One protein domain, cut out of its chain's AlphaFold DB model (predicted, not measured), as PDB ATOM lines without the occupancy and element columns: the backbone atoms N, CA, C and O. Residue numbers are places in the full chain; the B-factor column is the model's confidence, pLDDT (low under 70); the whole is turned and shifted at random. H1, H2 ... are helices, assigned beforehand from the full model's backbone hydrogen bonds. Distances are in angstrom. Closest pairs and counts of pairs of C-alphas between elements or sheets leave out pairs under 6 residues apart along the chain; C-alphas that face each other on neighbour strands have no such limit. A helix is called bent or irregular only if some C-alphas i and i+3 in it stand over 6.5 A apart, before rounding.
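AT A GLANCE: This is residues 2 to 79 of the 79 residues of the protein "4Fe-4S dicluster domain-containing protein" of Methanobrevibacter sp (UniProt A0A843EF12). A long bent helix, H4, makes one end of an extended rod, where residues 64 to 79, of which 64 to 77 belong to H4, stick out; H3 and then H2 make the other end, with H1 and a long loop between. The 78 printed residues hold four named helices, H1 to H4, and no named strand: all helix, extended, radius of gyration of the C-alphas 17.9 A, spans 60 by 27 by 17 A.

IN THESE COORDINATES: H4, residues 51 to 77, is one helix by its hydrogen bonds but bent: C-alphas 60 and 63 are 6.8 A apart. Arm H4a, residues 51 to 60, begins at (-47.355, 21.959, 16.688); H4b, residues 63 to 77, is 20.7 A long and ends at (-50.732, 54.946, 4.067). H3 is residues 35 to 46, 16.0 A; H2 24 to 28, 6.6 A; H1 2 to 6, 6.3 A.

HOW THE PARTS SIT: H4a and H4b stand at a steep tilt of 40 degrees; neither touches another helix. H3 touches H2 with residues 35 to 36 alone, closest C-alphas Lys 26 and Ile 35, 5.9 A. H1 touches no helix. Each O i to N i+4 pair in H1, H2, H3, H4a and H4b is within hydrogen-bond range.

THE WHOLE: The farthest C-alphas, Ser 32 and Ser 79, are 60.3 A apart. The printed part has no cut; H1 to H2 is a long link of 17 residues. Residue 79 alone is under pLDDT 70.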
ATOM      1  N   TYR A   2     -47.272  36.921  27.740       89.12
ATOM      2  CA  TYR A   2     -47.381  35.574  28.326       89.12
ATOM      3  C   TYR A   2     -47.786  34.496  27.305       89.12
ATOM      4  O   TYR A   2     -46.997  33.599  27.026       89.12
ATOM      5  N   TYR A   3     -48.947  34.656  26.661       90.56
ATOM      6  CA  TYR A   3     -49.478  33.690  25.690       90.56
ATOM      7  C   TYR A   3     -48.549  33.434  24.496       90.56
ATOM      8  O   TYR A   3     -48.449  32.310  24.023       90.56
ATOM      9  N   MET A   4     -47.810  34.450  24.044       89.81
ATOM     10  CA  MET A   4     -46.846  34.301  22.946       89.81
ATOM     11  C   MET A   4     -45.628  33.464  23.362       89.81
ATOM     12  O   MET A   4     -45.070  32.740  22.546       89.81
ATOM     13  N   VAL A   5     -45.208  33.570  24.626       92.38
ATOM     14  CA  VAL A   5     -44.065  32.835  25.184       92.38
ATOM     15  C   VAL A   5     -44.421  31.372  25.427       92.38
ATOM     16  O   VAL A   5     -43.702  30.489  24.954       92.38
ATOM     17  N   VAL A   6     -45.543  31.112  26.105       92.94
ATOM     18  CA  VAL A   6     -46.004  29.736  26.367       92.94
ATOM     19  C   VAL A   6     -46.533  29.055  25.105       92.94
ATOM     20  O   VAL A   6     -46.401  27.849  24.963       92.94
ATOM     21  N   GLY A   7     -47.044  29.826  24.141       91.19
ATOM     22  CA  GLY A   7     -47.469  29.332  22.830       91.19
ATOM     23  C   GLY A   7     -46.337  29.159  21.811       91.19
ATOM     24  O   GLY A   7     -46.612  28.814  20.671       91.19
ATOM     25  N   GLY A   8     -45.074  29.429  22.164       90.25
ATOM     26  CA  GLY A   8     -43.914  29.173  21.293       90.25
ATOM     27  C   GLY A   8     -43.667  30.193  20.166       90.25
ATOM     28  O   GLY A   8     -42.721  30.050  19.394       90.25
ATOM     29  N   VAL A   9     -44.470  31.254  20.069       89.00
ATOM     30  CA  VAL A   9     -44.351  32.283  19.014       89.00
ATOM     31  C   VAL A   9     -43.348  33.387  19.388       89.00
ATOM     32  O   VAL A   9     -42.841  34.114  18.537       89.00
ATOM     33  N   ALA A  10     -43.026  33.541  20.673       88.50
ATOM     34  CA  ALA A  10     -42.004  34.484  21.111       88.50
ATOM     35  C   ALA A  10     -40.583  33.974  20.808       88.50
ATOM     36  O   ALA A  10     -40.320  32.774  20.816       88.50
ATOM     37  N   ASN A  11     -39.630  34.904  20.668       82.81
ATOM     38  CA  ASN A  11     -38.200  34.580  20.524       82.81
ATOM     39  C   ASN A  11     -37.682  33.660  21.642       82.81
ATOM     40  O   ASN A  11     -36.859  32.780  21.402       82.81
ATOM     41  N   LYS A  12     -38.176  33.861  22.869       86.25
ATOM     42  CA  LYS A  12     -37.923  32.975  24.003       86.25
ATOM     43  C   LYS A  12     -39.137  32.075  24.197       86.25
ATOM     44  O   LYS A  12     -40.145  32.511  24.745       86.25
ATOM     45  N   GLN A  13     -39.020  30.842  23.724       88.81
ATOM     46  CA  GLN A  13     -40.065  29.830  23.837       88.81
ATOM     47  C   GLN A  13     -40.065  29.243  25.253       88.81
ATOM     48  O   GLN A  13     -39.003  28.988  25.822       88.81
ATOM     49  N   ALA A  14     -41.252  29.043  25.815       92.69
ATOM     50  CA  ALA A  14     -41.444  28.374  27.100       92.69
ATOM     51  C   ALA A  14     -42.700  27.490  27.069       92.69
ATOM     52  O   ALA A  14     -43.501  27.509  28.001       92.69
ATOM     53  N   SER A  15     -42.902  26.779  25.959       94.62
ATOM     54  CA  SER A  15     -44.009  25.838  25.815       94.62
ATOM     55  C   SER A  15     -43.767  24.579  26.659       94.62
ATOM     56  O   SER A  15     -42.624  24.266  27.014       94.62
ATOM     57  N   ALA A  16     -44.838  23.877  27.028       94.69
ATOM     58  CA  ALA A  16     -44.776  22.750  27.957       94.69
ATOM     59  C   ALA A  16     -43.931  21.585  27.413       94.69
ATOM     60  O   ALA A  16     -43.185  20.958  28.167       94.69
ATOM     61  N   GLY A  17     -43.951  21.356  26.097       92.81
ATOM     62  CA  GLY A  17     -43.161  20.314  25.441       92.81
ATOM     63  C   GLY A  17     -41.651  20.551  25.422       92.81
ATOM     64  O   GLY A  17     -40.913  19.667  24.996       92.81
ATOM     65  N   LEU A  18     -41.167  21.699  25.913       94.00
ATOM     66  CA  LEU A  18     -39.738  21.918  26.165       94.00
ATOM     67  C   LEU A  18     -39.248  21.242  27.454       94.00
ATOM     68  O   LEU A  18     -38.040  21.215  27.708       94.00
ATOM     69  N   CYS A  19     -40.154  20.714  28.282       95.44
ATOM     70  CA  CYS A  19     -39.786  19.926  29.449       95.44
ATOM     71  C   CYS A  19     -38.939  18.711  29.031       95.44
ATOM     72  O   CYS A  19     -39.314  17.939  28.155       95.44
ATOM     73  N   ASN A  20     -37.788  18.532  29.679       96.00
ATOM     74  CA  ASN A  20     -36.877  17.404  29.456       96.00
ATOM     75  C   ASN A  20     -36.869  16.405  30.626       96.00
ATOM     76  O   ASN A  20     -35.928  15.629  30.766       96.00
ATOM     77  N   HIS A  21     -37.865  16.484  31.512       96.56
ATOM     78  CA  HIS A  21     -37.991  15.640  32.704       96.56
ATOM     79  C   HIS A  21     -36.771  15.648  33.643       96.56
ATOM     80  O   HIS A  21     -36.516  14.678  34.350       96.56
ATOM     81  N   CYS A  22     -36.036  16.765  33.745       96.25
ATOM     82  CA  CYS A  22     -34.886  16.856  34.661       96.25
ATOM     83  C   CYS A  22     -35.236  16.720  36.161       96.25
ATOM     84  O   CYS A  22     -34.344  16.556  36.994       96.25
ATOM     85  N   GLY A  23     -36.512  16.861  36.539       93.88
ATOM     86  CA  GLY A  23     -36.997  16.681  37.914       93.88
ATOM     87  C   GLY A  23     -36.607  17.783  38.910       93.88
ATOM     88  O   GLY A  23     -36.959  17.695  40.086       93.88
ATOM     89  N   ARG A  24     -35.911  18.845  38.479       95.50
ATOM     90  CA  ARG A  24     -35.484  19.943  39.368       95.50
ATOM     91  C   ARG A  24     -36.667  20.693  39.982       95.50
ATOM     92  O   ARG A  24     -36.641  21.000  41.169       95.50
ATOM     93  N   CYS A  25     -37.695  20.962  39.181       95.25
ATOM     94  CA  CYS A  25     -38.914  21.644  39.614       95.25
ATOM     95  C   CYS A  25     -39.659  20.852  40.698       95.25
ATOM     96  O   CYS A  25     -40.023  21.426  41.719       95.25
ATOM     97  N   LYS A  26     -39.791  19.531  40.527       95.19
ATOM     98  CA  LYS A  26     -40.443  18.628  41.486       95.19
ATOM     99  C   LYS A  26     -39.798  18.688  42.875       95.19
ATOM    100  O   LYS A  26     -40.500  18.797  43.868       95.19
ATOM    101  N   LYS A  27     -38.461  18.694  42.946       94.12
ATOM    102  CA  LYS A  27     -37.714  18.764  44.219       94.12
ATOM    103  C   LYS A  27     -37.877  20.096  44.959       94.12
ATOM    104  O   LYS A  27     -37.701  20.137  46.169       94.12
ATOM    105  N   LEU A  28     -38.149  21.177  44.230       95.69
ATOM    106  CA  LEU A  28     -38.287  22.527  44.782       95.69
ATOM    107  C   LEU A  28     -39.743  22.903  45.077       95.69
ATOM    108  O   LEU A  28     -39.981  23.970  45.633       95.69
ATOM    109  N   CYS A  29     -40.713  22.081  44.667       94.94
ATOM    110  CA  CYS A  29     -42.121  22.431  44.756       94.94
ATOM    111  C   CYS A  29     -42.618  22.328  46.210       94.94
ATOM    112  O   CYS A  29     -42.697  21.219  46.739       94.94
ATOM    113  N   PRO A  30     -43.024  23.440  46.852       95.69
ATOM    114  CA  PRO A  30     -43.546  23.406  48.220       95.69
ATOM    115  C   PRO A  30     -44.929  22.745  48.310       95.69
ATOM    116  O   PRO A  30     -45.341  22.313  49.379       95.69
ATOM    117  N   GLN A  31     -45.647  22.669  47.187       95.94
ATOM    118  CA  GLN A  31     -46.979  22.071  47.079       95.94
ATOM    119  C   GLN A  31     -46.930  20.585  46.687       95.94
ATOM    120  O   GLN A  31     -47.973  19.994  46.427       95.94
ATOM    121  N   SER A  32     -45.734  19.981  46.622       92.62
ATOM    122  CA  SER A  32     -45.528  18.565  46.273       92.62
ATOM    123  C   SER A  32     -46.157  18.136  44.936       92.62
ATOM    124  O   SER A  32     -46.537  16.980  44.769       92.62
ATOM    125  N   LEU A  33     -46.257  19.059  43.972       94.50
ATOM    126  CA  LEU A  33     -46.820  18.787  42.648       94.50
ATOM    127  C   LEU A  33     -45.828  18.034  41.758       94.50
ATOM    128  O   LEU A  33     -44.630  18.340  41.726       94.50
ATOM    129  N   ASP A  34     -46.348  17.108  40.952       95.44
ATOM    130  CA  ASP A  34     -45.566  16.422  39.925       95.44
ATOM    131  C   ASP A  34     -45.515  17.237  38.627       95.44
ATOM    132  O   ASP A  34     -46.070  16.862  37.598       95.44
ATOM    133  N   ILE A  35     -44.842  18.390  38.695       96.31
ATOM    134  CA  ILE A  35     -44.769  19.369  37.600       96.31
ATOM    135  C   ILE A  35     -44.399  18.734  36.243       96.31
ATOM    136  O   ILE A  35     -45.025  19.103  35.255       96.31
ATOM    137  N   PRO A  36     -43.421  17.807  36.132       96.50
ATOM    138  CA  PRO A  36     -43.122  17.166  34.852       96.50
ATOM    139  C   PRO A  36     -44.318  16.434  34.233       96.50
ATOM    140  O   PRO A  36     -44.541  16.587  33.038       96.50
ATOM    141  N   ASN A  37     -45.096  15.701  35.033       96.44
ATOM    142  CA  ASN A  37     -46.267  14.971  34.542       96.44
ATOM    143  C   ASN A  37     -47.419  15.924  34.199       96.44
ATOM    144  O   ASN A  37     -48.086  15.744  33.188       96.44
ATOM    145  N   GLU A  38     -47.621  16.980  34.989       96.12
ATOM    146  CA  GLU A  38     -48.613  18.010  34.656       96.12
ATOM    147  C   GLU A  38     -48.270  18.720  33.337       96.12
ATOM    148  O   GLU A  38     -49.145  18.999  32.519       96.12
ATOM    149  N   LEU A  39     -46.981  18.972  33.083       96.31
ATOM    150  CA  LEU A  39     -46.529  19.541  31.814       96.31
ATOM    151  C   LEU A  39     -46.726  18.583  30.634       96.31
ATOM    152  O   LEU A  39     -46.979  19.067  29.531       96.31
ATOM    153  N   ASP A  40     -46.673  17.264  30.835       96.00
ATOM    154  CA  ASP A  40     -47.044  16.296  29.795       96.00
ATOM    155  C   ASP A  40     -48.532  16.377  29.453       96.00
ATOM    156  O   ASP A  40     -48.889  16.366  28.273       96.00
ATOM    157  N   THR A  41     -49.394  16.530  30.461       96.06
ATOM    158  CA  THR A  41     -50.831  16.749  30.250       96.06
ATOM    159  C   THR A  41     -51.059  18.020  29.434       96.06
ATOM    160  O   THR A  41     -51.686  17.963  28.377       96.06
ATOM    161  N   VAL A  42     -50.457  19.144  29.843       94.94
ATOM    162  CA  VAL A  42     -50.551  20.420  29.110       94.94
ATOM    163  C   VAL A  42     -50.017  20.279  27.685       94.94
ATOM    164  O   VAL A  42     -50.638  20.748  26.734       94.94
ATOM    165  N   ARG A  43     -48.881  19.604  27.499       95.19
ATOM    166  CA  ARG A  43     -48.332  19.333  26.169       95.19
ATOM    167  C   ARG A  43     -49.322  18.538  25.317       95.19
ATOM    168  O   ARG A  43     -49.516  18.875  24.156       95.19
ATOM    169  N   SER A  44     -49.938  17.497  25.866       94.19
ATOM    170  CA  SER A  44     -50.876  16.650  25.121       94.19
ATOM    171  C   SER A  44     -52.137  17.399  24.682       94.19
ATOM    172  O   SER A  44     -52.667  17.129  23.606       94.19
ATOM    173  N   GLU A  45     -52.574  18.376  25.477       94.44
ATOM    174  CA  GLU A  45     -53.785  19.154  25.229       94.44
ATOM    175  C   GLU A  45     -53.532  20.334  24.274       94.44
ATOM    176  O   GLU A  45     -54.345  20.609  23.391       94.44
ATOM    177  N   PHE A  46     -52.381  21.005  24.401       92.44
ATOM    178  CA  PHE A  46     -52.084  22.250  23.678       92.44
ATOM    179  C   PHE A  46     -51.059  22.111  22.541       92.44
ATOM    180  O   PHE A  46     -51.041  22.944  21.634       92.44
ATOM    181  N   GLU A  47     -50.216  21.077  22.544       93.19
ATOM    182  CA  GLU A  47     -49.152  20.853  21.554       93.19
ATOM    183  C   GLU A  47     -49.416  19.591  20.715       93.19
ATOM    184  O   GLU A  47     -48.610  18.657  20.659       93.19
ATOM    185  N   LEU A  48     -50.570  19.577  20.043       88.31
ATOM    186  CA  LEU A  48     -51.013  18.487  19.169       88.31
ATOM    187  C   LEU A  48     -50.022  18.188  18.026       88.31
ATOM    188  O   LEU A  48     -49.064  18.920  17.756       88.31
ATOM    189  N   PHE A  49     -50.263  17.083  17.315       87.31
ATOM    190  CA  PHE A  49     -49.414  16.652  16.206       87.31
ATOM    191  C   PHE A  49     -49.157  17.789  15.202       87.31
ATOM    192  O   PHE A  49     -50.080  18.403  14.673       87.31
ATOM    193  N   GLY A  50     -47.879  18.061  14.932       85.69
ATOM    194  CA  GLY A  50     -47.467  19.130  14.024       85.69
ATOM    195  C   GLY A  50     -47.288  20.509  14.670       85.69
ATOM    196  O   GLY A  50     -46.796  21.400  13.976       85.69
ATOM    197  N   PHE A  51     -47.553  20.688  15.971       90.31
ATOM    198  CA  PHE A  51     -47.355  21.959  16.688       90.31
ATOM    199  C   PHE A  51     -45.969  22.573  16.434       90.31
ATOM    200  O   PHE A  51     -45.841  23.708  15.977       90.31
ATOM    201  N   ASN A  52     -44.909  21.778  16.597       86.50
ATOM    202  CA  ASN A  52     -43.535  22.225  16.345       86.50
ATOM    203  C   ASN A  52     -43.297  22.692  14.898       86.50
ATOM    204  O   ASN A  52     -42.470  23.573  14.657       86.50
ATOM    205  N   TYR A  53     -43.990  22.099  13.922       91.69
ATOM    206  CA  TYR A  53     -43.902  22.511  12.522       91.69
ATOM    207  C   TYR A  53     -44.660  23.821  12.285       91.69
ATOM    208  O   TYR A  53     -44.116  24.732  11.661       91.69
ATOM    209  N   GLN A  54     -45.862  23.949  12.849       89.75
ATOM    210  CA  GLN A  54     -46.664  25.173  12.796       89.75
ATOM    211  C   GLN A  54     -45.900  26.357  13.394       89.75
ATOM    212  O   GLN A  54     -45.757  27.387  12.741       89.75
ATOM    213  N   ILE A  55     -45.317  26.194  14.584       91.25
ATOM    214  CA  ILE A  55     -44.527  27.244  15.235       91.25
ATOM    215  C   ILE A  55     -43.288  27.614  14.412       91.25
ATOM    216  O   ILE A  55     -42.991  28.796  14.236       91.25
ATOM    217  N   LYS A  56     -42.587  26.634  13.825       88.94
ATOM    218  CA  LYS A  56     -41.466  26.912  12.908       88.94
ATOM    219  C   LYS A  56     -41.912  27.698  11.677       88.94
ATOM    220  O   LYS A  56     -41.212  28.632  11.291       88.94
ATOM    221  N   PHE A  57     -43.046  27.346  11.077       91.19
ATOM    222  CA  PHE A  57     -43.612  28.072   9.941       91.19
ATOM    223  C   PHE A  57     -43.975  29.511  10.324       91.19
ATOM    224  O   PHE A  57     -43.567  30.455   9.647       91.19
ATOM    225  N   VAL A  58     -44.677  29.688  11.447       89.12
ATOM    226  CA  VAL A  58     -45.067  31.008  11.949       89.12
ATOM    227  C   VAL A  58     -43.833  31.872  12.192       89.12
ATOM    228  O   VAL A  58     -43.755  32.972  11.650       89.12
ATOM    229  N   ASN A  59     -42.843  31.363  12.925       86.75
ATOM    230  CA  ASN A  59     -41.671  32.140  13.330       86.75
ATOM    231  C   ASN A  59     -40.700  32.420  12.174       86.75
ATOM    232  O   ASN A  59     -40.117  33.501  12.120       86.75
ATOM    233  N   LYS A  60     -40.505  31.470  11.247       88.19
ATOM    234  CA  LYS A  60     -39.532  31.623  10.151       88.19
ATOM    235  C   LYS A  60     -40.113  32.208   8.869       88.19
ATOM    236  O   LYS A  60     -39.347  32.752   8.081       88.19
ATOM    237  N   ILE A  61     -41.420  32.078   8.637       88.31
ATOM    238  CA  ILE A  61     -42.046  32.443   7.359       88.31
ATOM    239  C   ILE A  61     -43.128  33.502   7.558       88.31
ATOM    240  O   ILE A  61     -42.995  34.608   7.031       88.31
ATOM    241  N   ALA A  62     -44.181  33.203   8.322       88.94
ATOM    242  CA  ALA A  62     -45.350  34.082   8.402       88.94
ATOM    243  C   ALA A  62     -45.036  35.423   9.095       88.94
ATOM    244  O   ALA A  62     -45.229  36.478   8.494       88.94
ATOM    245  N   MET A  63     -44.484  35.394  10.315       85.06
ATOM    246  CA  MET A  63     -44.102  36.585  11.093       85.06
ATOM    247  C   MET A  63     -43.217  37.576  10.316       85.06
ATOM    248  O   MET A  63     -43.590  38.749  10.212       85.06
ATOM    249  N   PRO A  64     -42.064  37.164   9.744       85.62
ATOM    250  CA  PRO A  64     -41.205  38.097   9.018       85.62
ATOM    251  C   PRO A  64     -41.874  38.645   7.752       85.62
ATOM    252  O   PRO A  64     -41.674  39.815   7.423       85.62
ATOM    253  N   SER A  65     -42.701  37.845   7.073       85.19
ATOM    254  CA  SER A  65     -43.424  38.282   5.874       85.19
ATOM    255  C   SER A  65     -44.503  39.315   6.209       85.19
ATOM    256  O   SER A  65     -44.579  40.351   5.554       85.19
ATOM    257  N   ILE A  66     -45.276  39.090   7.276       84.94
ATOM    258  CA  ILE A  66     -46.308  40.023   7.753       84.94
ATOM    259  C   ILE A  66     -45.679  41.344   8.194       84.94
ATOM    260  O   ILE A  66     -46.152  42.402   7.790       84.94
ATOM    261  N   ASN A  67     -44.583  41.313   8.960       83.94
ATOM    262  CA  ASN A  67     -43.880  42.534   9.369       83.94
ATOM    263  C   ASN A  67     -43.384  43.339   8.152       83.94
ATOM    264  O   ASN A  67     -43.451  44.567   8.132       83.94
ATOM    265  N   ARG A  68     -42.914  42.648   7.104       85.00
ATOM    266  CA  ARG A  68     -42.488  43.291   5.856       85.00
ATOM    267  C   ARG A  68     -43.660  43.940   5.119       85.00
ATOM    268  O   ARG A  68     -43.528  45.078   4.685       85.00
ATOM    269  N   ILE A  69     -44.794  43.247   5.015       86.62
ATOM    270  CA  ILE A  69     -46.009  43.759   4.367       86.62
ATOM    271  C   ILE A  69     -46.599  44.932   5.156       86.62
ATOM    272  O   ILE A  69     -46.930  45.944   4.549       86.62
ATOM    273  N   SER A  70     -46.663  44.839   6.490       86.75
ATOM    274  CA  SER A  70     -47.127  45.930   7.361       86.75
ATOM    275  C   SER A  70     -46.330  47.200   7.104       86.75
ATOM    276  O   SER A  70     -46.918  48.227   6.808       86.75
ATOM    277  N   LYS A  71     -44.994  47.118   7.103       84.69
ATOM    278  CA  LYS A  71     -44.130  48.279   6.835       84.69
ATOM    279  C   LYS A  71     -44.357  48.895   5.458       84.69
ATOM    280  O   LYS A  71     -44.302  50.112   5.326       84.69
ATOM    281  N   VAL A  72     -44.582  48.069   4.437       84.88
ATOM    282  CA  VAL A  72     -44.889  48.544   3.081       84.88
ATOM    283  C   VAL A  72     -46.254  49.231   3.050       84.88
ATOM    284  O   VAL A  72     -46.385  50.309   2.483       84.88
ATOM    285  N   PHE A  73     -47.260  48.648   3.694       88.56
ATOM    286  CA  PHE A  73     -48.588  49.245   3.786       88.56
ATOM    287  C   PHE A  73     -48.575  50.559   4.581       88.56
ATOM    288  O   PHE A  73     -49.160  51.543   4.143       88.56
ATOM    289  N   ASP A  74     -47.852  50.608   5.700       85.56
ATOM    290  CA  ASP A  74     -47.667  51.815   6.507       85.56
ATOM    291  C   ASP A  74     -46.931  52.915   5.726       85.56
ATOM    292  O   ASP A  74     -47.252  54.092   5.884       85.56
ATOM    293  N   PHE A  75     -45.985  52.547   4.854       85.19
ATOM    294  CA  PHE A  75     -45.339  53.473   3.921       85.19
ATOM    295  C   PHE A  75     -46.343  54.061   2.918       85.19
ATOM    296  O   PHE A  75     -46.370  55.273   2.740       85.19
ATOM    297  N   PHE A  76     -47.212  53.239   2.319       86.00
ATOM    298  CA  PHE A  76     -48.241  53.721   1.386       86.00
ATOM    299  C   PHE A  76     -49.368  54.510   2.057       86.00
ATOM    300  O   PHE A  76     -49.940  55.392   1.432       86.00
ATOM    301  N   LYS A  77     -49.706  54.211   3.313       87.56
ATOM    302  CA  LYS A  77     -50.732  54.946   4.067       87.56
ATOM    303  C   LYS A  77     -50.259  56.338   4.515       87.56
ATOM    304  O   LYS A  77     -51.094  57.210   4.728       87.56
ATOM    305  N   ASN A  78     -48.950  56.521   4.705       80.56
ATOM    306  CA  ASN A  78     -48.343  57.792   5.121       80.56
ATOM    307  C   ASN A  78     -47.714  58.586   3.957       80.56
ATOM    308  O   ASN A  78     -47.054  59.592   4.216       80.56
ATOM    309  N   SER A  79     -47.888  58.131   2.710       68.81
ATOM    310  CA  SER A  79     -47.487  58.838   1.487       68.81
ATOM    311  C   SER A  79     -48.702  59.387   0.754       68.81
ATOM    312  O   SER A  79     -48.476  60.342  -0.018       68.81
TER     313      SER A  79